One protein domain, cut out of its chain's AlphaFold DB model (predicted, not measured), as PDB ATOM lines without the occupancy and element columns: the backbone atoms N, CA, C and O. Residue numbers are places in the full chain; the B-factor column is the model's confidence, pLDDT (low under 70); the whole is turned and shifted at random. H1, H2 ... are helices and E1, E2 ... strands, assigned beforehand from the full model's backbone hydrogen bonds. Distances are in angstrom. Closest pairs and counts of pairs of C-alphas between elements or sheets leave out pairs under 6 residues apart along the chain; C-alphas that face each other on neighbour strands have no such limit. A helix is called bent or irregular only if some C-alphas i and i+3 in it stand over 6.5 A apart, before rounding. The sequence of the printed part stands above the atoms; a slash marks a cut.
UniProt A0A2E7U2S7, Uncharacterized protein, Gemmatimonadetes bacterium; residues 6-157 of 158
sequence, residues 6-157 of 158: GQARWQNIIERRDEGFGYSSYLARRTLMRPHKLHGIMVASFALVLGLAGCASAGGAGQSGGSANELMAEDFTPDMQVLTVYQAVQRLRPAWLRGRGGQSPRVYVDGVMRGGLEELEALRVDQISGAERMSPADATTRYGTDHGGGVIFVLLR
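What this domain is: This is residues 6 to 157 of the 158 residues of an uncharacterized protein of Gemmatimonadetes bacterium (UniProt A0A2E7U2S7). A small compact body, built on one twisted five-stranded sheet with the helix H1 lying lengthwise over one face, has a long open loop sticking out of it. The loop, residues 18 to 64, of which 18 and 19 belong to H1, runs far out and folds back, making the long axis; H3 and H4 pack together away from H1, and H5 sits where E4 ends and E5 begins. The printed part has 152 residues, with five named helices and five named strands in the order H1 E1 H2 H3 E2 E3 H4 E4 H5 E5; the sheet, E1 E4 E5 E2 E3, is mixed, and the class is mixed, helices and strands, with 64 residues in named elements, under half. The whole is extended, with a radius of gyration of the C-alphas of 24.0 A and spans of 74 by 36 by 27 A.

How they stand to each other: The sheet runs E1, residues 70 to 72, E4, 128 to 134, E5, 151 to 156, E2, 106 to 109, and E3, 112 to 115; it is only just strongly twisted, with C-alphas up to 4.3 A off its best plane. E1 and E4 are antiparallel, with N 71 and O 131 at 2.8 A; E4 and E5 are antiparallel, with N 132 and O 153 at 2.9 A. E5 and E2 are parallel, with N 152 and O 106 at 2.8 A. E2 and E3 form an antiparallel hairpin, with N 109 and O 112 at 2.8 A. H1, residues 6 to 19, is over E4 and E5 at a height over the sheet of 10.3 A, along the strands at 9 degrees to E4 on the local plane; with the sheet it makes two layers, a helix on one face. H3, residues 85 to 92, and H4, 118 to 122, touch, their closest C-alphas, of Tyr 86 and Leu 120, 4.7 A apart. H3, H4 and H5, residues 136 to 143, only graze the sheet. H2, residues 78 to 82, is not on it, and is close to but not clearly touching H3, with the C-alphas of Met 80 and Ala 88 closest at 6.5 A. Two split strand-helix-strand units, parallel strands joined through helices with other strands between them, have right-handed crossovers: E1, H2 H3, E2 and E3, H4, E4. Every O i to N i+4 pair is within hydrogen-bond range in H3, H4 and H5, against 8 of 10 in H1 and 0 of 1 in H2, which has 1 of 2 O i to N i+3 pairs.

Where its parts are: H1 spans 20.0 A from C-alpha 6 at (146.932, 131.454, 157.045), E4 17.5 A, and E5 16.2 A to C-alpha 156 at (149.453, 113.136, 157.727). H2 is only just irregular, with C-alphas 79 and 82 6.6 A apart.

The domain as a whole: The two C-alphas farthest apart, of Val 43 and Glu 118, are 75.0 A apart; the body without residues 18 to 64 spans 37 by 30 by 25 A. The printed part has no cut. The links H1 to E1, 50 residues, and H3 to E2, 13 residues, are long. The mean pLDDT of the printed part is 72.3, and residues 6 to 66 are under 70.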
ATOM      1  N   GLY A   6     146.233 132.747 156.966       47.69
ATOM      2  CA  GLY A   6     146.932 131.454 157.045       47.69
ATOM      3  C   GLY A   6     146.284 130.374 157.941       47.69
ATOM      4  O   GLY A   6     146.376 129.213 157.596       47.69
ATOM      5  N   GLN A   7     145.604 130.707 159.051       44.69
ATOM      6  CA  GLN A   7     144.945 129.706 159.924       44.69
ATOM      7  C   GLN A   7     143.606 129.267 159.340       44.69
ATOM      8  O   GLN A   7     143.303 128.083 159.320       44.69
ATOM      9  N   ALA A   8     142.831 130.214 158.803       47.41
ATOM     10  CA  ALA A   8     141.581 129.900 158.121       47.41
ATOM     11  C   ALA A   8     141.830 129.060 156.859       47.41
ATOM     12  O   ALA A   8     141.042 128.172 156.556       47.41
ATOM     13  N   ARG A   9     142.938 129.294 156.138       57.03
ATOM     14  CA  ARG A   9     143.341 128.453 155.003       57.03
ATOM     15  C   ARG A   9     143.765 127.054 155.456       57.03
ATOM     16  O   ARG A   9     143.280 126.096 154.877       57.03
ATOM     17  N   TRP A  10     144.553 126.936 156.526       55.78
ATOM     18  CA  TRP A  10     144.910 125.643 157.125       55.78
ATOM     19  C   TRP A  10     143.701 124.842 157.621       55.78
ATOM     20  O   TRP A  10     143.612 123.649 157.350       55.78
ATOM     21  N   GLN A  11     142.733 125.492 158.277       52.72
ATOM     22  CA  GLN A  11     141.463 124.857 158.651       52.72
ATOM     23  C   GLN A  11     140.666 124.417 157.421       52.72
ATOM     24  O   GLN A  11     140.199 123.289 157.393       52.72
ATOM     25  N   ASN A  12     140.597 125.240 156.369       54.16
ATOM     26  CA  ASN A  12     139.963 124.847 155.108       54.16
ATOM     27  C   ASN A  12     140.680 123.681 154.407       54.16
ATOM     28  O   ASN A  12     140.023 122.931 153.701       54.16
ATOM     29  N   ILE A  13     141.999 123.517 154.558       55.34
ATOM     30  CA  ILE A  13     142.727 122.360 154.005       55.34
ATOM     31  C   ILE A  13     142.419 121.096 154.819       55.34
ATOM     32  O   ILE A  13     142.211 120.034 154.236       55.34
ATOM     33  N   ILE A  14     142.343 121.208 156.151       54.03
ATOM     34  CA  ILE A  14     141.901 120.107 157.019       54.03
ATOM     35  C   ILE A  14     140.452 119.720 156.687       54.03
ATOM     36  O   ILE A  14     140.170 118.540 156.563       54.03
ATOM     37  N   GLU A  15     139.565 120.690 156.471       55.09
ATOM     38  CA  GLU A  15     138.152 120.453 156.151       55.09
ATOM     39  C   GLU A  15     137.957 119.943 154.709       55.09
ATOM     40  O   GLU A  15     137.201 119.003 154.481       55.09
ATOM     41  N   ARG A  16     138.740 120.432 153.732       53.56
ATOM     42  CA  ARG A  16     138.781 119.870 152.365       53.56
ATOM     43  C   ARG A  16     139.298 118.435 152.304       53.56
ATOM     44  O   ARG A  16     138.955 117.729 151.356       53.56
ATOM     45  N   ARG A  17     140.132 118.000 153.260       54.88
ATOM     46  CA  ARG A  17     140.610 116.607 153.341       54.88
ATOM     47  C   ARG A  17     139.430 115.636 153.439       54.88
ATOM     48  O   ARG A  17     139.483 114.572 152.828       54.88
ATOM     49  N   ASP A  18     138.375 116.018 154.155       49.47
ATOM     50  CA  ASP A  18     137.210 115.162 154.379       49.47
ATOM     51  C   ASP A  18     136.254 115.133 153.164       49.47
ATOM     52  O   ASP A  18     135.446 114.214 153.033       49.47
ATOM     53  N   GLU A  19     136.390 116.074 152.219       50.19
ATOM     54  CA  GLU A  19     135.508 116.223 151.047       50.19
ATOM     55  C   GLU A  19     136.109 115.710 149.715       50.19
ATOM     56  O   GLU A  19     135.438 115.733 148.682       50.19
ATOM     57  N   GLY A  20     137.370 115.259 149.695       43.44
ATOM     58  CA  GLY A  20     138.207 115.379 148.493       43.44
ATOM     59  C   GLY A  20     138.819 114.128 147.853       43.44
ATOM     60  O   GLY A  20     139.768 114.292 147.095       43.44
ATOM     61  N   PHE A  21     138.332 112.901 148.078       44.34
ATOM     62  CA  PHE A  21     138.739 111.734 147.265       44.34
ATOM     63  C   PHE A  21     137.683 111.387 146.219       44.34
ATOM     64  O   PHE A  21     136.987 110.377 146.311       44.34
ATOM     65  N   GLY A  22     137.589 112.209 145.178       45.00
ATOM     66  CA  GLY A  22     136.940 111.755 143.959       45.00
ATOM     67  C   GLY A  22     136.472 112.850 143.033       45.00
ATOM     68  O   GLY A  22     135.285 113.121 143.014       45.00
ATOM     69  N   TYR A  23     137.345 113.327 142.142       37.00
ATOM     70  CA  TYR A  23     136.896 113.757 140.816       37.00
ATOM     71  C   TYR A  23     137.852 113.211 139.764       37.00
ATOM     72  O   TYR A  23     138.744 113.878 139.245       37.00
ATOM     73  N   SER A  24     137.602 111.951 139.415       49.84
ATOM     74  CA  SER A  24     137.689 111.560 138.019       49.84
ATOM     75  C   SER A  24     136.786 112.499 137.222       49.84
ATOM     76  O   SER A  24     135.563 112.400 137.291       49.84
ATOM     77  N   SER A  25     137.384 113.391 136.443       47.88
ATOM     78  CA  SER A  25     136.712 114.025 135.311       47.88
ATOM     79  C   SER A  25     137.546 113.848 134.045       47.88
ATOM     80  O   SER A  25     137.749 114.778 133.270       47.88
ATOM     81  N   TYR A  26     138.001 112.617 133.804       49.09
ATOM     82  CA  TYR A  26     137.976 112.115 132.438       49.09
ATOM     83  C   TYR A  26     136.529 111.747 132.173       49.09
ATOM     84  O   TYR A  26     136.034 110.786 132.751       49.09
ATOM     85  N   LEU A  27     135.845 112.568 131.381       44.12
ATOM     86  CA  LEU A  27     134.774 112.216 130.449       44.12
ATOM     87  C   LEU A  27     133.852 113.415 130.249       44.12
ATOM     88  O   LEU A  27     133.491 114.118 131.184       44.12
ATOM     89  N   ALA A  28     133.384 113.501 129.005       41.62
ATOM     90  CA  ALA A  28     132.279 114.321 128.533       41.62
ATOM     91  C   ALA A  28     132.626 115.817 128.349       41.62
ATOM     92  O   ALA A  28     133.114 116.481 129.240       41.62
ATOM     93  N   ARG A  29     132.351 116.446 127.206       46.00
ATOM     94  CA  ARG A  29     131.334 116.096 126.218       46.00
ATOM     95  C   ARG A  29     131.586 116.877 124.929       46.00
ATOM     96  O   ARG A  29     131.628 118.099 124.934       46.00
ATOM     97  N   ARG A  30     131.679 116.115 123.839       47.44
ATOM     98  CA  ARG A  30     130.963 116.326 122.574       47.44
ATOM     99  C   ARG A  30     130.810 117.780 122.119       47.44
ATOM    100  O   ARG A  30     129.862 118.470 122.474       47.44
ATOM    101  N   THR A  31     131.636 118.123 121.142       52.31
ATOM    102  CA  THR A  31     131.164 118.553 119.818       52.31
ATOM    103  C   THR A  31     129.700 118.164 119.558       52.31
ATOM    104  O   THR A  31     129.438 116.997 119.276       52.31
ATOM    105  N   LEU A  32     128.758 119.111 119.652       47.75
ATOM    106  CA  LEU A  32     127.560 119.204 118.797       47.75
ATOM    107  C   LEU A  32     126.613 120.329 119.236       47.75
ATOM    108  O   LEU A  32     126.003 120.228 120.291       47.75
ATOM    109  N   MET A  33     126.469 121.330 118.359       36.22
ATOM    110  CA  MET A  33     125.261 122.098 117.972       36.22
ATOM    111  C   MET A  33     125.790 123.371 117.272       36.22
ATOM    112  O   MET A  33     126.462 124.165 117.910       36.22
ATOM    113  N   ARG A  34     125.746 123.598 115.945       47.59
ATOM    114  CA  ARG A  34     124.683 123.437 114.925       47.59
ATOM    115  C   ARG A  34     123.336 124.018 115.395       47.59
ATOM    116  O   ARG A  34     122.876 123.650 116.464       47.59
ATOM    117  N   PRO A  35     122.595 124.718 114.524       47.19
ATOM    118  CA  PRO A  35     122.830 126.058 113.980       47.19
ATOM    119  C   PRO A  35     121.669 127.004 114.368       47.19
ATOM    120  O   PRO A  35     120.538 126.559 114.540       47.19
ATOM    121  N   HIS A  36     121.895 128.314 114.469       41.56
ATOM    122  CA  HIS A  36     120.810 129.289 114.683       41.56
ATOM    123  C   HIS A  36     120.779 130.222 113.476       41.56
ATOM    124  O   HIS A  36     121.348 131.309 113.457       41.56
ATOM    125  N   LYS A  37     120.206 129.704 112.393       40.62
ATOM    126  CA  LYS A  37     119.843 130.485 111.217       40.62
ATOM    127  C   LYS A  37     118.548 131.231 111.531       40.62
ATOM    128  O   LYS A  37     117.574 130.573 111.874       40.62
ATOM    129  N   LEU A  38     118.563 132.536 111.230       48.31
ATOM    130  CA  LEU A  38     117.405 133.363 110.851       48.31
ATOM    131  C   LEU A  38     116.493 133.716 112.047       48.31
ATOM    132  O   LEU A  38     116.195 132.878 112.875       48.31
ATOM    133  N   HIS A  39     116.004 134.929 112.261       44.25
ATOM    134  CA  HIS A  39     115.751 136.067 111.396       44.25
ATOM    135  C   HIS A  39     115.761 137.329 112.271       44.25
ATOM    136  O   HIS A  39     115.246 137.304 113.385       44.25
ATOM    137  N   GLY A  40     116.219 138.454 111.721       36.59
ATOM    138  CA  GLY A  40     115.517 139.703 112.014       36.59
ATOM    139  C   GLY A  40     116.162 140.699 112.965       36.59
ATOM    140  O   GLY A  40     115.419 141.382 113.638       36.59
ATOM    141  N   ILE A  41     117.485 140.865 112.962       43.03
ATOM    142  CA  ILE A  41     118.084 142.217 112.994       43.03
ATOM    143  C   ILE A  41     119.295 142.191 112.044       43.03
ATOM    144  O   ILE A  41     120.457 142.296 112.417       43.03
ATOM    145  N   MET A  42     119.010 141.937 110.768       46.56
ATOM    146  CA  MET A  42     119.846 142.429 109.679       46.56
ATOM    147  C   MET A  42     119.500 143.919 109.535       46.56
ATOM    148  O   MET A  42     118.346 144.294 109.722       46.56
ATOM    149  N   VAL A  43     120.475 144.733 109.136       51.12
ATOM    150  CA  VAL A  43     120.326 146.053 108.485       51.12
ATOM    151  C   VAL A  43     120.659 147.308 109.309       51.12
ATOM    152  O   VAL A  43     121.159 148.253 108.710       51.12
ATOM    153  N   ALA A  44     120.550 147.362 110.637       44.78
ATOM    154  CA  ALA A  44     120.915 148.595 111.357       44.78
ATOM    155  C   ALA A  44     122.287 148.478 112.045       44.78
ATOM    156  O   ALA A  44     122.407 147.805 113.062       44.78
ATOM    157  N   SER A  45     123.292 149.167 111.490       38.53
ATOM    158  CA  SER A  45     124.659 149.369 112.025       38.53
ATOM    159  C   SER A  45     125.771 148.475 111.454       38.53
ATOM    160  O   SER A  45     126.737 148.127 112.128       38.53
ATOM    161  N   PHE A  46     125.704 148.210 110.147       43.12
ATOM    162  CA  PHE A  46     126.829 147.803 109.287       43.12
ATOM    163  C   PHE A  46     127.823 148.970 109.040       43.12
ATOM    164  O   PHE A  46     128.207 149.242 107.908       43.12
ATOM    165  N   ALA A  47     128.200 149.721 110.083       47.97
ATOM    166  CA  ALA A  47     129.032 150.928 109.953       47.97
ATOM    167  C   ALA A  47     130.017 151.159 111.118       47.97
ATOM    168  O   ALA A  47     130.448 152.285 111.346       47.97
ATOM    169  N   LEU A  48     130.402 150.111 111.861       45.28
ATOM    170  CA  LEU A  48     131.399 150.229 112.937       45.28
ATOM    171  C   LEU A  48     132.342 149.010 113.000       45.28
ATOM    172  O   LEU A  48     132.457 148.345 114.022       45.28
ATOM    173  N   VAL A  49     132.984 148.682 111.871       52.16
ATOM    174  CA  VAL A  49     133.816 147.467 111.696       52.16
ATOM    175  C   VAL A  49     135.333 147.733 111.590       52.16
ATOM    176  O   VAL A  49     136.095 146.786 111.474       52.16
ATOM    177  N   LEU A  50     135.855 148.956 111.718       53.12
ATOM    178  CA  LEU A  50     137.303 149.196 111.511       53.12
ATOM    179  C   LEU A  50     138.015 149.896 112.680       53.12
ATOM    180  O   LEU A  50     138.481 151.020 112.544       53.12
ATOM    181  N   GLY A  51     138.151 149.214 113.825       47.31
ATOM    182  CA  GLY A  51     138.971 149.738 114.931       47.31
ATOM    183  C   GLY A  51     139.271 148.801 116.109       47.31
ATOM    184  O   GLY A  51     139.585 149.290 117.188       47.31
ATOM    185  N   LEU A  52     139.163 147.477 115.950       51.38
ATOM    186  CA  LEU A  52     139.463 146.499 117.009       51.38
ATOM    187  C   LEU A  52     140.756 145.727 116.699       51.38
ATOM    188  O   LEU A  52     140.710 144.629 116.155       51.38
ATOM    189  N   ALA A  53     141.903 146.299 117.063       50.50
ATOM    190  CA  ALA A  53     143.174 145.597 117.280       50.50
ATOM    191  C   ALA A  53     144.116 146.564 118.018       50.50
ATOM    192  O   ALA A  53     144.371 147.651 117.529       50.50
ATOM    193  N   GLY A  54     144.670 146.317 119.195       46.69
ATOM    194  CA  GLY A  54     144.587 145.210 120.121       46.69
ATOM    195  C   GLY A  54     145.555 145.525 121.263       46.69
ATOM    196  O   GLY A  54     146.695 145.888 121.014       46.69
ATOM    197  N   CYS A  55     145.096 145.425 122.506       43.62
ATOM    198  CA  CYS A  55     145.880 144.921 123.635       43.62
ATOM    199  C   CYS A  55     144.910 144.727 124.804       43.62
ATOM    200  O   CYS A  55     144.958 145.412 125.821       43.62
ATOM    201  N   ALA A  56     143.983 143.782 124.649       42.50
ATOM    202  CA  ALA A  56     143.428 143.135 125.822       42.50
ATOM    203  C   ALA A  56     144.555 142.263 126.387       42.50
ATOM    204  O   ALA A  56     144.646 141.076 126.088       42.50
ATOM    205  N   SER A  57     145.450 142.866 127.171       40.38
ATOM    206  CA  SER A  57     146.263 142.112 128.120       40.38
ATOM    207  C   SER A  57     145.320 141.648 129.225       40.38
ATOM    208  O   SER A  57     145.306 142.174 130.334       40.38
ATOM    209  N   ALA A  58     144.469 140.680 128.885       45.88
ATOM    210  CA  ALA A  58     143.923 139.760 129.854       45.88
ATOM    211  C   ALA A  58     145.141 139.011 130.391       45.88
ATOM    212  O   ALA A  58     145.620 138.063 129.771       45.88
ATOM    213  N   GLY A  59     145.718 139.539 131.475       37.59
ATOM    214  CA  GLY A  59     146.760 138.864 132.227       37.59
ATOM    215  C   GLY A  59     146.247 137.464 132.503       37.59
ATOM    216  O   GLY A  59     145.241 137.306 133.196       37.59
ATOM    217  N   GLY A  60     146.874 136.485 131.849       40.00
ATOM    218  CA  GLY A  60     146.513 135.091 131.977       40.00
ATOM    219  C   GLY A  60     146.415 134.778 133.457       40.00
ATOM    220  O   GLY A  60     147.386 134.949 134.195       40.00
ATOM    221  N   ALA A  61     145.222 134.372 133.887       42.94
ATOM    222  CA  ALA A  61     145.065 133.643 135.124       42.94
ATOM    223  C   ALA A  61     146.039 132.469 135.019       42.94
ATOM    224  O   ALA A  61     145.832 131.558 134.215       42.94
ATOM    225  N   GLY A  62     147.166 132.593 135.725       39.91
ATOM    226  CA  GLY A  62     148.217 131.597 135.742       39.91
ATOM    227  C   GLY A  62     147.578 130.250 136.016       39.91
ATOM    228  O   GLY A  62     146.852 130.097 136.999       39.91
ATOM    229  N   GLN A  63     147.808 129.326 135.085       41.09
ATOM    230  CA  GLN A  63     147.478 127.918 135.208       41.09
ATOM    231  C   GLN A  63     147.738 127.437 136.641       41.09
ATOM    232  O   GLN A  63     148.778 127.735 137.228       41.09
ATOM    233  N   SER A  64     146.780 126.681 137.171       43.25
ATOM    234  CA  SER A  64     146.847 125.981 138.447       43.25
ATOM    235  C   SER A  64     148.078 125.066 138.518       43.25
ATOM    236  O   SER A  64     148.034 123.910 138.105       43.25
ATOM    237  N   GLY A  65     149.178 125.594 139.036       44.94
ATOM    238  CA  GLY A  65     150.156 124.836 139.806       44.94
ATOM    239  C   GLY A  65     149.942 125.203 141.268       44.94
ATOM    240  O   GLY A  65     149.620 126.364 141.545       44.94
ATOM    241  N   GLY A  66     150.061 124.242 142.188       56.19
ATOM    242  CA  GLY A  66     149.944 124.486 143.627       56.19
ATOM    243  C   GLY A  66     150.674 125.768 144.032       56.19
ATOM    244  O   GLY A  66     151.736 126.094 143.481       56.19
ATOM    245  N   SER A  67     150.063 126.555 144.924       71.19
ATOM    246  CA  SER A  67     150.609 127.862 145.293       71.19
ATOM    247  C   SER A  67     152.078 127.709 145.715       71.19
ATOM    248  O   SER A  67     152.474 126.674 146.239       71.19
ATOM    249  N   ALA A  68     152.946 128.704 145.491       81.38
ATOM    250  CA  ALA A  68     154.382 128.569 145.810       81.38
ATOM    251  C   ALA A  68     154.668 128.202 147.288       81.38
ATOM    252  O   ALA A  68     155.788 127.820 147.640       81.38
ATOM    253  N   ASN A  69     153.641 128.321 148.130       86.81
ATOM    254  CA  ASN A  69     153.612 128.034 149.550       86.81
ATOM    255  C   ASN A  69     152.883 126.723 149.890       86.81
ATOM    256  O   ASN A  69     152.719 126.444 151.063       86.81
ATOM    257  N   GLU A  70     152.474 125.915 148.919       88.75
ATOM    258  CA  GLU A  70     151.689 124.700 149.120       88.75
ATOM    259  C   GLU A  70     152.231 123.552 148.255       88.75
ATOM    260  O   GLU A  70     152.736 123.769 147.150       88.75
ATOM    261  N   LEU A  71     152.180 122.345 148.809       88.00
ATOM    262  CA  LEU A  71     152.537 121.082 148.177       88.00
ATOM    263  C   LEU A  71     151.467 120.061 148.543       88.00
ATOM    264  O   LEU A  71     151.314 119.713 149.714       88.00
ATOM    265  N   MET A  72     150.725 119.598 147.551       86.50
ATOM    266  CA  MET A  72     149.699 118.575 147.713       86.50
ATOM    267  C   MET A  72     150.230 117.206 147.288       86.50
ATOM    268  O   MET A  72     151.303 117.098 146.691       86.50
ATOM    269  N   ALA A  73     149.485 116.143 147.598       83.69
ATOM    270  CA  ALA A  73     149.836 114.772 147.231       83.69
ATOM    271  C   ALA A  73     150.170 114.621 145.733       83.69
ATOM    272  O   ALA A  73     151.048 113.838 145.379       83.69
ATOM    273  N   GLU A  74     149.497 115.388 144.874       83.12
ATOM    274  CA  GLU A  74     149.650 115.347 143.418       83.12
ATOM    275  C   GLU A  74     150.937 116.028 142.931       83.12
ATOM    276  O   GLU A  74     151.415 115.719 141.840       83.12
ATOM    277  N   ASP A  75     151.517 116.930 143.731       85.50
ATOM    278  CA  ASP A  75     152.792 117.583 143.415       85.50
ATOM    279  C   ASP A  75     153.988 116.632 143.619       85.50
ATOM    280  O   ASP A  75     155.078 116.875 143.090       85.50
ATOM    281  N   PHE A  76     153.808 115.546 144.382       86.81
ATOM    282  CA  PHE A  76     154.843 114.546 144.625       86.81
ATOM    283  C   PHE A  76     154.800 113.452 143.560       86.81
ATOM    284  O   PHE A  76     153.861 112.658 143.480       86.81
ATOM    285  N   THR A  77     155.865 113.354 142.766       88.44
ATOM    286  CA  THR A  77     155.973 112.309 141.748       88.44
ATOM    287  C   THR A  77     156.095 110.912 142.386       88.44
ATOM    288  O   THR A  77     156.535 110.786 143.535       88.44
ATOM    289  N   PRO A  78     155.716 109.830 141.676       86.94
ATOM    290  CA  PRO A  78     155.739 108.471 142.230       86.94
ATOM    291  C   PRO A  78     157.115 108.025 142.748       86.94
ATOM    292  O   PRO A  78     157.201 107.295 143.732       86.94
ATOM    293  N   ASP A  79     158.199 108.497 142.131       88.81
ATOM    294  CA  ASP A  79     159.580 108.244 142.555       88.81
ATOM    295  C   ASP A  79     159.957 108.961 143.862       88.81
ATOM    296  O   ASP A  79     160.880 108.532 144.552       88.81
ATOM    297  N   MET A  80     159.239 110.022 144.244       88.81
ATOM    298  CA  MET A  80     159.488 110.752 145.489       88.81
ATOM    299  C   MET A  80     158.821 110.111 146.709       88.81
ATOM    300  O   MET A  80     159.172 110.461 147.830       88.81
ATOM    301  N   GLN A  81     157.918 109.142 146.529       87.88
ATOM    302  CA  GLN A  81     157.185 108.487 147.628       87.88
ATOM    303  C   GLN A  81     158.105 107.697 148.582       87.88
ATOM    304  O   GLN A  81     157.780 107.470 149.748       87.88
ATOM    305  N   VAL A  82     159.290 107.293 148.112       90.75
ATOM    306  CA  VAL A  82     160.315 106.638 148.946       90.75
ATOM    307  C   VAL A  82     161.182 107.631 149.728       90.75
ATOM    308  O   VAL A  82     161.854 107.229 150.675       90.75
ATOM    309  N   LEU A  83     161.166 108.911 149.349       93.75
ATOM    310  CA  LEU A  83     162.002 109.952 149.941       93.75
ATOM    311  C   LEU A  83     161.407 110.481 151.248       93.75
ATOM    312  O   LEU A  83     160.216 110.323 151.543       93.75
ATOM    313  N   THR A  84     162.251 111.160 152.020       95.19
ATOM    314  CA  THR A  84     161.792 111.944 153.169       95.19
ATOM    315  C   THR A  84     161.115 113.229 152.700       95.19
ATOM    316  O   THR A  84     161.411 113.752 151.617       95.19
ATOM    317  N   VAL A  85     160.220 113.777 153.523       94.00
ATOM    318  CA  VAL A  85     159.555 115.055 153.225       94.00
ATOM    319  C   VAL A  85     160.596 116.158 153.050       94.00
ATOM    320  O   VAL A  85     160.482 116.971 152.134       94.00
ATOM    321  N   TYR A  86     161.663 116.144 153.852       95.31
ATOM    322  CA  TYR A  86     162.783 117.071 153.711       95.31
ATOM    323  C   TYR A  86     163.399 117.027 152.307       95.31
ATOM    324  O   TYR A  86     163.550 118.067 151.665       95.31
ATOM    325  N   GLN A  87     163.716 115.833 151.799       95.00
ATOM    326  CA  GLN A  87     164.315 115.659 150.472       95.00
ATOM    327  C   GLN A  87     163.368 116.104 149.354       95.00
ATOM    328  O   GLN A  87     163.797 116.760 148.402       95.00
ATOM    329  N   ALA A  88     162.078 115.790 149.474       93.94
ATOM    330  CA  ALA A  88     161.077 116.233 148.510       93.94
ATOM    331  C   ALA A  88     160.942 117.764 148.501       93.94
ATOM    332  O   ALA A  88     161.007 118.385 147.439       93.94
ATOM    333  N   VAL A  89     160.853 118.395 149.676       93.25
ATOM    334  CA  VAL A  89     160.807 119.859 149.815       93.25
ATOM    335  C   VAL A  89     162.094 120.496 149.295       93.25
ATOM    336  O   VAL A  89     162.034 121.513 148.609       93.25
ATOM    337  N   GLN A  90     163.259 119.897 149.541       94.25
ATOM    338  CA  GLN A  90     164.532 120.393 149.021       94.25
ATOM    339  C   GLN A  90     164.551 120.428 147.486       94.25
ATOM    340  O   GLN A  90     165.068 121.384 146.907       94.25
ATOM    341  N   ARG A  91     163.965 119.425 146.823       92.31
ATOM    342  CA  ARG A  91     163.885 119.346 145.356       92.31
ATOM    343  C   ARG A  91     162.828 120.283 144.776       92.31
ATOM    344  O   ARG A  91     163.112 121.018 143.835       92.31
ATOM    345  N   LEU A  92     161.616 120.263 145.329       92.00
ATOM    346  CA  LEU A  92     160.469 120.990 144.779       92.00
ATOM    347  C   LEU A  92     160.464 122.468 145.175       92.00
ATOM    348  O   LEU A  92     160.027 123.328 144.406       92.00
ATOM    349  N   ARG A  93     160.895 122.771 146.403       91.94
ATOM    350  CA  ARG A  93     160.770 124.085 147.046       91.94
ATOM    351  C   ARG A  93     161.965 124.371 147.979       91.94
ATOM    352  O   ARG A  93     161.769 124.632 149.166       91.94
ATOM    353  N   PRO A  94     163.212 124.456 147.476       91.50
ATOM    354  CA  PRO A  94     164.403 124.691 148.310       91.50
ATOM    355  C   PRO A  94     164.361 126.010 149.098       91.50
ATOM    356  O   PRO A  94     165.069 126.189 150.088       91.50
ATOM    357  N   ALA A  95     163.542 126.972 148.663       89.56
ATOM    358  CA  ALA A  95     163.321 128.211 149.397       89.56
ATOM    359  C   ALA A  95     162.636 127.986 150.755       89.56
ATOM    360  O   ALA A  95     162.796 128.830 151.632       89.56
ATOM    361  N   TRP A  96     161.880 126.895 150.932       91.88
ATOM    362  CA  TRP A  96     161.125 126.601 152.154       91.88
ATOM    363  C   TRP A  96     162.009 126.339 153.361       91.88
ATOM    364  O   TRP A  96     161.702 126.801 154.453       91.88
ATOM    365  N   LEU A  97     163.142 125.690 153.116       91.12
ATOM    366  CA  LEU A  97     164.123 125.317 154.130       91.12
ATOM    367  C   LEU A  97     164.939 126.516 154.636       91.12
ATOM    368  O   LEU A  97     165.601 126.429 155.664       91.12
ATOM    369  N   ARG A  98     164.898 127.649 153.923       86.50
ATOM    370  CA  ARG A  98     165.634 128.867 154.274       86.50
ATOM    371  C   ARG A  98     164.718 129.857 154.979       86.50
ATOM    372  O   ARG A  98     163.843 130.441 154.337       86.50
ATOM    373  N   GLY A  99     164.932 130.073 156.273       80.38
ATOM    374  CA  GLY A  99     164.279 131.150 157.013       80.38
ATOM    375  C   GLY A  99     165.063 132.465 156.974       80.38
ATOM    376  O   GLY A  99     166.166 132.560 156.427       80.38
ATOM    377  N   ARG A 100     164.457 133.526 157.513       77.94
ATOM    378  CA  ARG A 100     165.063 134.861 157.553       77.94
ATOM    379  C   ARG A 100     166.065 134.933 158.709       77.94
ATOM    380  O   ARG A 100     165.790 134.438 159.793       77.94
ATOM    381  N   GLY A 101     167.219 135.566 158.491       77.69
ATOM    382  CA  GLY A 101     168.191 135.822 159.566       77.69
ATOM    383  C   GLY A 101     168.891 134.573 160.117       77.69
ATOM    384  O   GLY A 101     169.331 134.591 161.260       77.69
ATOM    385  N   GLY A 102     168.970 133.490 159.335       77.88
ATOM    386  CA  GLY A 102     169.631 132.244 159.751       77.88
ATOM    387  C   GLY A 102     168.798 131.355 160.679       77.88
ATOM    388  O   GLY A 102     169.274 130.303 161.088       77.88
ATOM    389  N   GLN A 103     167.557 131.738 160.990       84.25
ATOM    390  CA  GLN A 103     166.634 130.896 161.744       84.25
ATOM    391  C   GLN A 103     166.001 129.845 160.830       84.25
ATOM    392  O   GLN A 103     165.467 130.181 159.771       84.25
ATOM    393  N   SER A 104     166.027 128.580 161.243       89.31
ATOM    394  CA  SER A 104     165.322 127.497 160.552       89.31
ATOM    395  C   SER A 104     163.808 127.592 160.787       89.31
ATOM    396  O   SER A 104     163.379 128.043 161.853       89.31
ATOM    397  N   PRO A 105     162.973 127.188 159.815       92.12
ATOM    398  CA  PRO A 105     161.528 127.150 160.005       92.12
ATOM    399  C   PRO A 105     161.130 126.113 161.065       92.12
ATOM    400  O   PRO A 105     161.759 125.059 161.190       92.12
ATOM    401  N   ARG A 106     160.057 126.401 161.807       93.00
ATOM    402  CA  ARG A 106     159.434 125.446 162.738       93.00
ATOM    403  C   ARG A 106     158.494 124.510 161.981       93.00
ATOM    404  O   ARG A 106     157.854 124.935 161.021       93.00
ATOM    405  N   VAL A 107     158.372 123.268 162.434       94.12
ATOM    406  CA  VAL A 107     157.539 122.239 161.803       94.12
ATOM    407  C   VAL A 107     156.370 121.858 162.700       94.12
ATOM    408  O   VAL A 107     156.533 121.555 163.885       94.12
ATOM    409  N   TYR A 108     155.181 121.872 162.104       93.12
ATOM    410  CA  TYR A 108     153.926 121.467 162.721       93.12
ATOM    411  C   TYR A 108     153.366 120.274 161.957       93.12
ATOM    412  O   TYR A 108     153.286 120.318 160.735       93.12
ATOM    413  N   VAL A 109     152.949 119.232 162.667       91.44
ATOM    414  CA  VAL A 109     152.360 118.024 162.078       91.44
ATOM    415  C   VAL A 109     150.937 117.892 162.596       91.44
ATOM    416  O   VAL A 109     150.728 117.900 163.808       91.44
ATOM    417  N   ASP A 110     149.963 117.849 161.685       88.00
ATOM    418  CA  ASP A 110     148.524 117.880 161.994       88.00
ATOM    419  C   ASP A 110     148.160 118.991 163.007       88.00
ATOM    420  O   ASP A 110     147.351 118.814 163.916       88.00
ATOM    421  N   GLY A 111     148.804 120.157 162.873       84.62
ATOM    422  CA  GLY A 111     148.570 121.326 163.726       84.62
ATOM    423  C   GLY A 111     149.313 121.333 165.068       84.62
ATOM    424  O   GLY A 111     149.259 122.338 165.775       84.62
ATOM    425  N   VAL A 112     150.057 120.279 165.412       87.25
ATOM    426  CA  VAL A 112     150.869 120.217 166.637       87.25
ATOM    427  C   VAL A 112     152.321 120.564 166.322       87.25
ATOM    428  O   VAL A 112     152.911 119.989 165.409       87.25
ATOM    429  N   MET A 113     152.919 121.487 167.080       87.81
ATOM    430  CA  MET A 113     154.344 121.807 166.951       87.81
ATOM    431  C   MET A 113     155.179 120.586 167.340       87.81
ATOM    432  O   MET A 113     155.058 120.091 168.459       87.81
ATOM    433  N   ARG A 114     156.024 120.111 166.425       89.81
ATOM    434  CA  ARG A 114     156.891 118.948 166.666       89.81
ATOM    435  C   ARG A 114     158.340 119.356 166.869       89.81
ATOM    436  O   ARG A 114     158.982 118.880 167.795       89.81
ATOM    437  N   GLY A 115     158.827 120.303 166.070       90.75
ATOM    438  CA  GLY A 115     160.219 120.722 166.163       90.75
ATOM    439  C   GLY A 115     160.670 121.597 165.005       90.75
ATOM    440  O   GLY A 115     159.979 122.545 164.622       90.75
ATOM    441  N   GLY A 116     161.868 121.309 164.499       91.19
ATOM    442  CA  GLY A 116     162.492 121.967 163.357       91.19
ATOM    443  C   GLY A 116     162.511 121.076 162.118       91.19
ATOM    444  O   GLY A 116     161.647 120.222 161.929       91.19
ATOM    445  N   LEU A 117     163.507 121.294 161.263       91.81
ATOM    446  CA  LEU A 117     163.659 120.586 159.990       91.81
ATOM    447  C   LEU A 117     163.896 119.080 160.158       91.81
ATOM    448  O   LEU A 117     163.572 118.322 159.249       91.81
ATOM    449  N   GLU A 118     164.394 118.652 161.315       93.06
ATOM    450  CA  GLU A 118     164.661 117.253 161.655       93.06
ATOM    451  C   GLU A 118     163.379 116.404 161.573       93.06
ATOM    452  O   GLU A 118     163.406 115.247 161.159       93.06
ATOM    453  N   GLU A 119     162.222 116.999 161.870       93.88
ATOM    454  CA  GLU A 119     160.926 116.321 161.758       93.88
ATOM    455  C   GLU A 119     160.529 116.038 160.305       93.88
ATOM    456  O   GLU A 119     159.843 115.056 160.023       93.88
ATOM    457  N   LEU A 120     160.989 116.850 159.347       92.94
ATOM    458  CA  LEU A 120     160.771 116.568 157.925       92.94
ATOM    459  C   LEU A 120     161.636 115.403 157.434       92.94
ATOM    460  O   LEU A 120     161.309 114.796 156.415       92.94
ATOM    461  N   GLU A 121     162.746 115.110 158.114       94.38
ATOM    462  CA  GLU A 121     163.577 113.941 157.819       94.38
ATOM    463  C   GLU A 121     162.978 112.661 158.403       94.38
ATOM    464  O   GLU A 121     163.076 111.605 157.781       94.38
ATOM    465  N   ALA A 122     162.316 112.760 159.559       92.56
ATOM    466  CA  ALA A 122     161.620 111.639 160.185       92.56
ATOM    467  C   ALA A 122     160.367 111.195 159.405       92.56
ATOM    468  O   ALA A 122     159.981 110.026 159.469       92.56
ATOM    469  N   LEU A 123     159.732 112.111 158.669       92.81
ATOM    470  CA  LEU A 123     158.532 111.838 157.880       92.81
ATOM    471  C   LEU A 123     158.868 111.437 156.443       92.81
ATOM    472  O   LEU A 123     159.729 112.028 155.785       92.81
ATOM    473  N   ARG A 124     158.115 110.468 155.920       93.81
ATOM    474  CA  ARG A 124     158.184 110.055 154.513       93.81
ATOM    475  C   ARG A 124     157.053 110.672 153.692       93.81
ATOM    476  O   ARG A 124     155.988 110.982 154.219       93.81
ATOM    477  N   VAL A 125     157.294 110.859 152.394       92.88
ATOM    478  CA  VAL A 125     156.317 111.475 151.475       92.88
ATOM    479  C   VAL A 125     155.032 110.645 151.362       92.88
ATOM    480  O   VAL A 125     153.942 111.205 151.285       92.88
ATOM    481  N   ASP A 126     155.136 109.316 151.424       91.38
ATOM    482  CA  ASP A 126     153.985 108.406 151.376       91.38
ATOM    483  C   ASP A 126     153.036 108.550 152.582       91.38
ATOM    484  O   ASP A 126     151.837 108.281 152.456       91.38
ATOM    485  N   GLN A 127     153.552 109.031 153.717       91.50
ATOM    486  CA  GLN A 127     152.818 109.232 154.971       91.50
ATOM    487  C   GLN A 127     152.109 110.584 155.070       91.50
ATOM    488  O   GLN A 127     151.380 110.809 156.036       91.50
ATOM    489  N   ILE A 128     152.311 111.497 154.117       91.81
ATOM    490  CA  ILE A 128     151.725 112.839 154.165       91.81
ATOM    491  C   ILE A 128     150.682 113.032 153.066       91.81
ATOM    492  O   ILE A 128     150.782 112.485 151.969       91.81
ATOM    493  N   SER A 129     149.652 113.821 153.360       90.44
ATOM    494  CA  SER A 129     148.681 114.263 152.358       90.44
ATOM    495  C   SER A 129     149.118 115.564 151.684       90.44
ATOM    496  O   SER A 129     148.742 115.821 150.546       90.44
ATOM    497  N   GLY A 130     149.902 116.385 152.381       89.88
ATOM    498  CA  GLY A 130     150.394 117.654 151.868       89.88
ATOM    499  C   GLY A 130     151.180 118.441 152.908       89.88
ATOM    500  O   GLY A 130     151.243 118.079 154.086       89.88
ATOM    501  N   ALA A 131     151.783 119.532 152.454       91.88
ATOM    502  CA  ALA A 131     152.504 120.483 153.276       91.88
ATOM    503  C   ALA A 131     152.271 121.912 152.773       91.88
ATOM    504  O   ALA A 131     152.187 122.154 151.572       91.88
ATOM    505  N   GLU A 132     152.229 122.886 153.676       91.62
ATOM    506  CA  GLU A 132     152.234 124.306 153.309       91.62
ATOM    507  C   GLU A 132     153.218 125.087 154.180       91.62
ATOM    508  O   GLU A 132     153.454 124.795 155.355       91.62
ATOM    509  N   ARG A 133     153.796 126.117 153.573       91.31
ATOM    510  CA  ARG A 133     154.697 127.058 154.203       91.31
ATOM    511  C   ARG A 133     154.002 128.372 154.515       91.31
ATOM    512  O   ARG A 133     153.523 129.085 153.640       91.31
ATOM    513  N   MET A 134     154.129 128.779 155.765       90.31
ATOM    514  CA  MET A 134     153.822 130.121 156.225       90.31
ATOM    515  C   MET A 134     155.075 130.986 156.240       90.31
ATOM    516  O   MET A 134     156.142 130.579 156.715       90.31
ATOM    517  N   SER A 135     154.936 132.205 155.722       89.38
ATOM    518  CA  SER A 135     156.037 133.159 155.666       89.38
ATOM    519  C   SER A 135     156.517 133.539 157.080       89.38
ATOM    520  O   SER A 135     155.711 133.569 158.012       89.38
ATOM    521  N   PRO A 136     157.803 133.894 157.256       88.50
ATOM    522  CA  PRO A 136     158.333 134.433 158.511       88.50
ATOM    523  C   PRO A 136     157.512 135.566 159.134       88.50
ATOM    524  O   PRO A 136     157.346 135.622 160.351       88.50
ATOM    525  N   ALA A 137     157.000 136.479 158.304       87.06
ATOM    526  CA  ALA A 137     156.250 137.641 158.768       87.06
ATOM    527  C   ALA A 137     154.883 137.235 159.338       87.06
ATOM    528  O   ALA A 137     154.509 137.663 160.432       87.06
ATOM    529  N   ASP A 138     154.166 136.361 158.626       87.38
ATOM    530  CA  ASP A 138     152.866 135.851 159.074       87.38
ATOM    531  C   ASP A 138     153.016 134.956 160.303       87.38
ATOM    532  O   ASP A 138     152.239 135.058 161.253       87.38
ATOM    533  N   ALA A 139     154.050 134.113 160.303       89.44
ATOM    534  CA  ALA A 139     154.385 133.239 161.411       89.44
ATOM    535  C   ALA A 139     154.685 134.038 162.682       89.44
ATOM    536  O   ALA A 139     154.094 133.763 163.722       89.44
ATOM    537  N   THR A 140     155.514 135.083 162.578       88.50
ATOM    538  CA  THR A 140     155.844 135.950 163.718       88.50
ATOM    539  C   THR A 140     154.614 136.661 164.268       88.50
ATOM    540  O   THR A 140     154.436 136.766 165.477       88.50
ATOM    541  N   THR A 141     153.729 137.114 163.379       88.12
ATOM    542  CA  THR A 141     152.495 137.800 163.780       88.12
ATOM    543  C   THR A 141     151.539 136.871 164.526       88.12
ATOM    544  O   THR A 141     150.793 137.316 165.394       88.12
ATOM    545  N   ARG A 142     151.538 135.581 164.185       84.94
ATOM    546  CA  ARG A 142     150.580 134.612 164.716       84.94
ATOM    547  C   ARG A 142     151.083 133.831 165.924       84.94
ATOM    548  O   ARG A 142     150.306 133.592 166.840       84.94
ATOM    549  N   TYR A 143     152.335 133.394 165.887       87.69
ATOM    550  CA  TYR A 143     152.925 132.500 166.885       87.69
ATOM    551  C   TYR A 143     153.998 133.184 167.742       87.69
ATOM    552  O   TYR A 143     154.384 132.642 168.774       87.69
ATOM    553  N   GLY A 144     154.430 134.392 167.366       87.12
ATOM    554  CA  GLY A 144     155.423 135.175 168.095       87.12
ATOM    555  C   GLY A 144     156.823 135.129 167.477       87.12
ATOM    556  O   GLY A 144     157.069 134.533 166.432       87.12
ATOM    557  N   THR A 145     157.767 135.803 168.127       85.94
ATOM    558  CA  THR A 145     159.124 136.063 167.609       85.94
ATOM    559  C   THR A 145     160.011 134.826 167.466       85.94
ATOM    560  O   THR A 145     161.004 134.884 166.744       85.94
ATOM    561  N   ASP A 146     159.648 133.703 168.087       86.06
ATOM    562  CA  ASP A 146     160.349 132.419 167.943       86.06
ATOM    563  C   ASP A 146     160.127 131.756 166.564       86.06
ATOM    564  O   ASP A 146     160.808 130.801 166.193       86.06
ATOM    565  N   HIS A 147     159.218 132.305 165.748       91.75
ATOM    566  CA  HIS A 147     158.869 131.784 164.423       91.75
ATOM    567  C   HIS A 147     159.400 132.658 163.279       91.75
ATOM    568  O   HIS A 147     158.881 132.623 162.160       91.75
ATOM    569  N   GLY A 148     160.467 133.422 163.528       86.94
ATOM    570  CA  GLY A 148     161.119 134.275 162.525       86.94
ATOM    571  C   GLY A 148     161.751 133.510 161.347       86.94
ATOM    572  O   GLY A 148     162.020 134.099 160.299       86.94
ATOM    573  N   GLY A 149     161.905 132.186 161.453       89.19
ATOM    574  CA  GLY A 149     162.262 131.297 160.339       89.19
ATOM    575  C   GLY A 149     161.094 130.953 159.396       89.19
ATOM    576  O   GLY A 149     161.315 130.462 158.287       89.19
ATOM    577  N   GLY A 150     159.855 131.256 159.794       91.94
ATOM    578  CA  GLY A 150     158.633 130.766 159.158       91.94
ATOM    579  C   GLY A 150     158.165 129.437 159.746       91.94
ATOM    580  O   GLY A 150     158.779 128.887 160.663       91.94
ATOM    581  N   VAL A 151     157.057 128.923 159.214       93.06
ATOM    582  CA  VAL A 151     156.476 127.647 159.656       93.06
ATOM    583  C   VAL A 151     156.203 126.763 158.457       93.06
ATOM    584  O   VAL A 151     155.707 127.239 157.440       93.06
ATOM    585  N   ILE A 152     156.521 125.483 158.586       93.81
ATOM    586  CA  ILE A 152     156.102 124.443 157.661       93.81
ATOM    587  C   ILE A 152     155.096 123.584 158.402       93.81
ATOM    588  O   ILE A 152     155.371 123.034 159.464       93.81
ATOM    589  N   PHE A 153     153.915 123.491 157.838       93.00
ATOM    590  CA  PHE A 153     152.861 122.652 158.352       93.00
ATOM    591  C   PHE A 153     152.742 121.431 157.450       93.00
ATOM    592  O   PHE A 153     152.811 121.543 156.226       93.00
ATOM    593  N   VAL A 154     152.568 120.276 158.066       92.88
ATOM    594  CA  VAL A 154     152.520 118.972 157.419       92.88
ATOM    595  C   VAL A 154     151.246 118.271 157.855       92.88
ATOM    596  O   VAL A 154     150.889 118.283 159.033       92.88
ATOM    597  N   LEU A 155     150.560 117.659 156.899       91.25
ATOM    598  CA  LEU A 155     149.342 116.893 157.126       91.25
ATOM    599  C   LEU A 155     149.638 115.421 156.909       91.25
ATOM    600  O   LEU A 155     150.151 115.054 155.851       91.25
ATOM    601  N   LEU A 156     149.294 114.577 157.881       90.88
ATOM    602  CA  LEU A 156     149.453 113.136 157.727       90.88
ATOM    603  C   LEU A 156     148.316 112.550 156.887       90.88
ATOM    604  O   LEU A 156     147.158 112.970 156.971       90.88
ATOM    605  N   ARG A 157     148.667 111.547 156.086       84.94
ATOM    606  CA  ARG A 157     147.728 110.665 155.401       84.94
ATOM    607  C   ARG A 157     147.266 109.612 156.414       84.94
ATOM    608  O   ARG A 157     148.101 108.939 157.016       84.94
TER     609      ARG A 157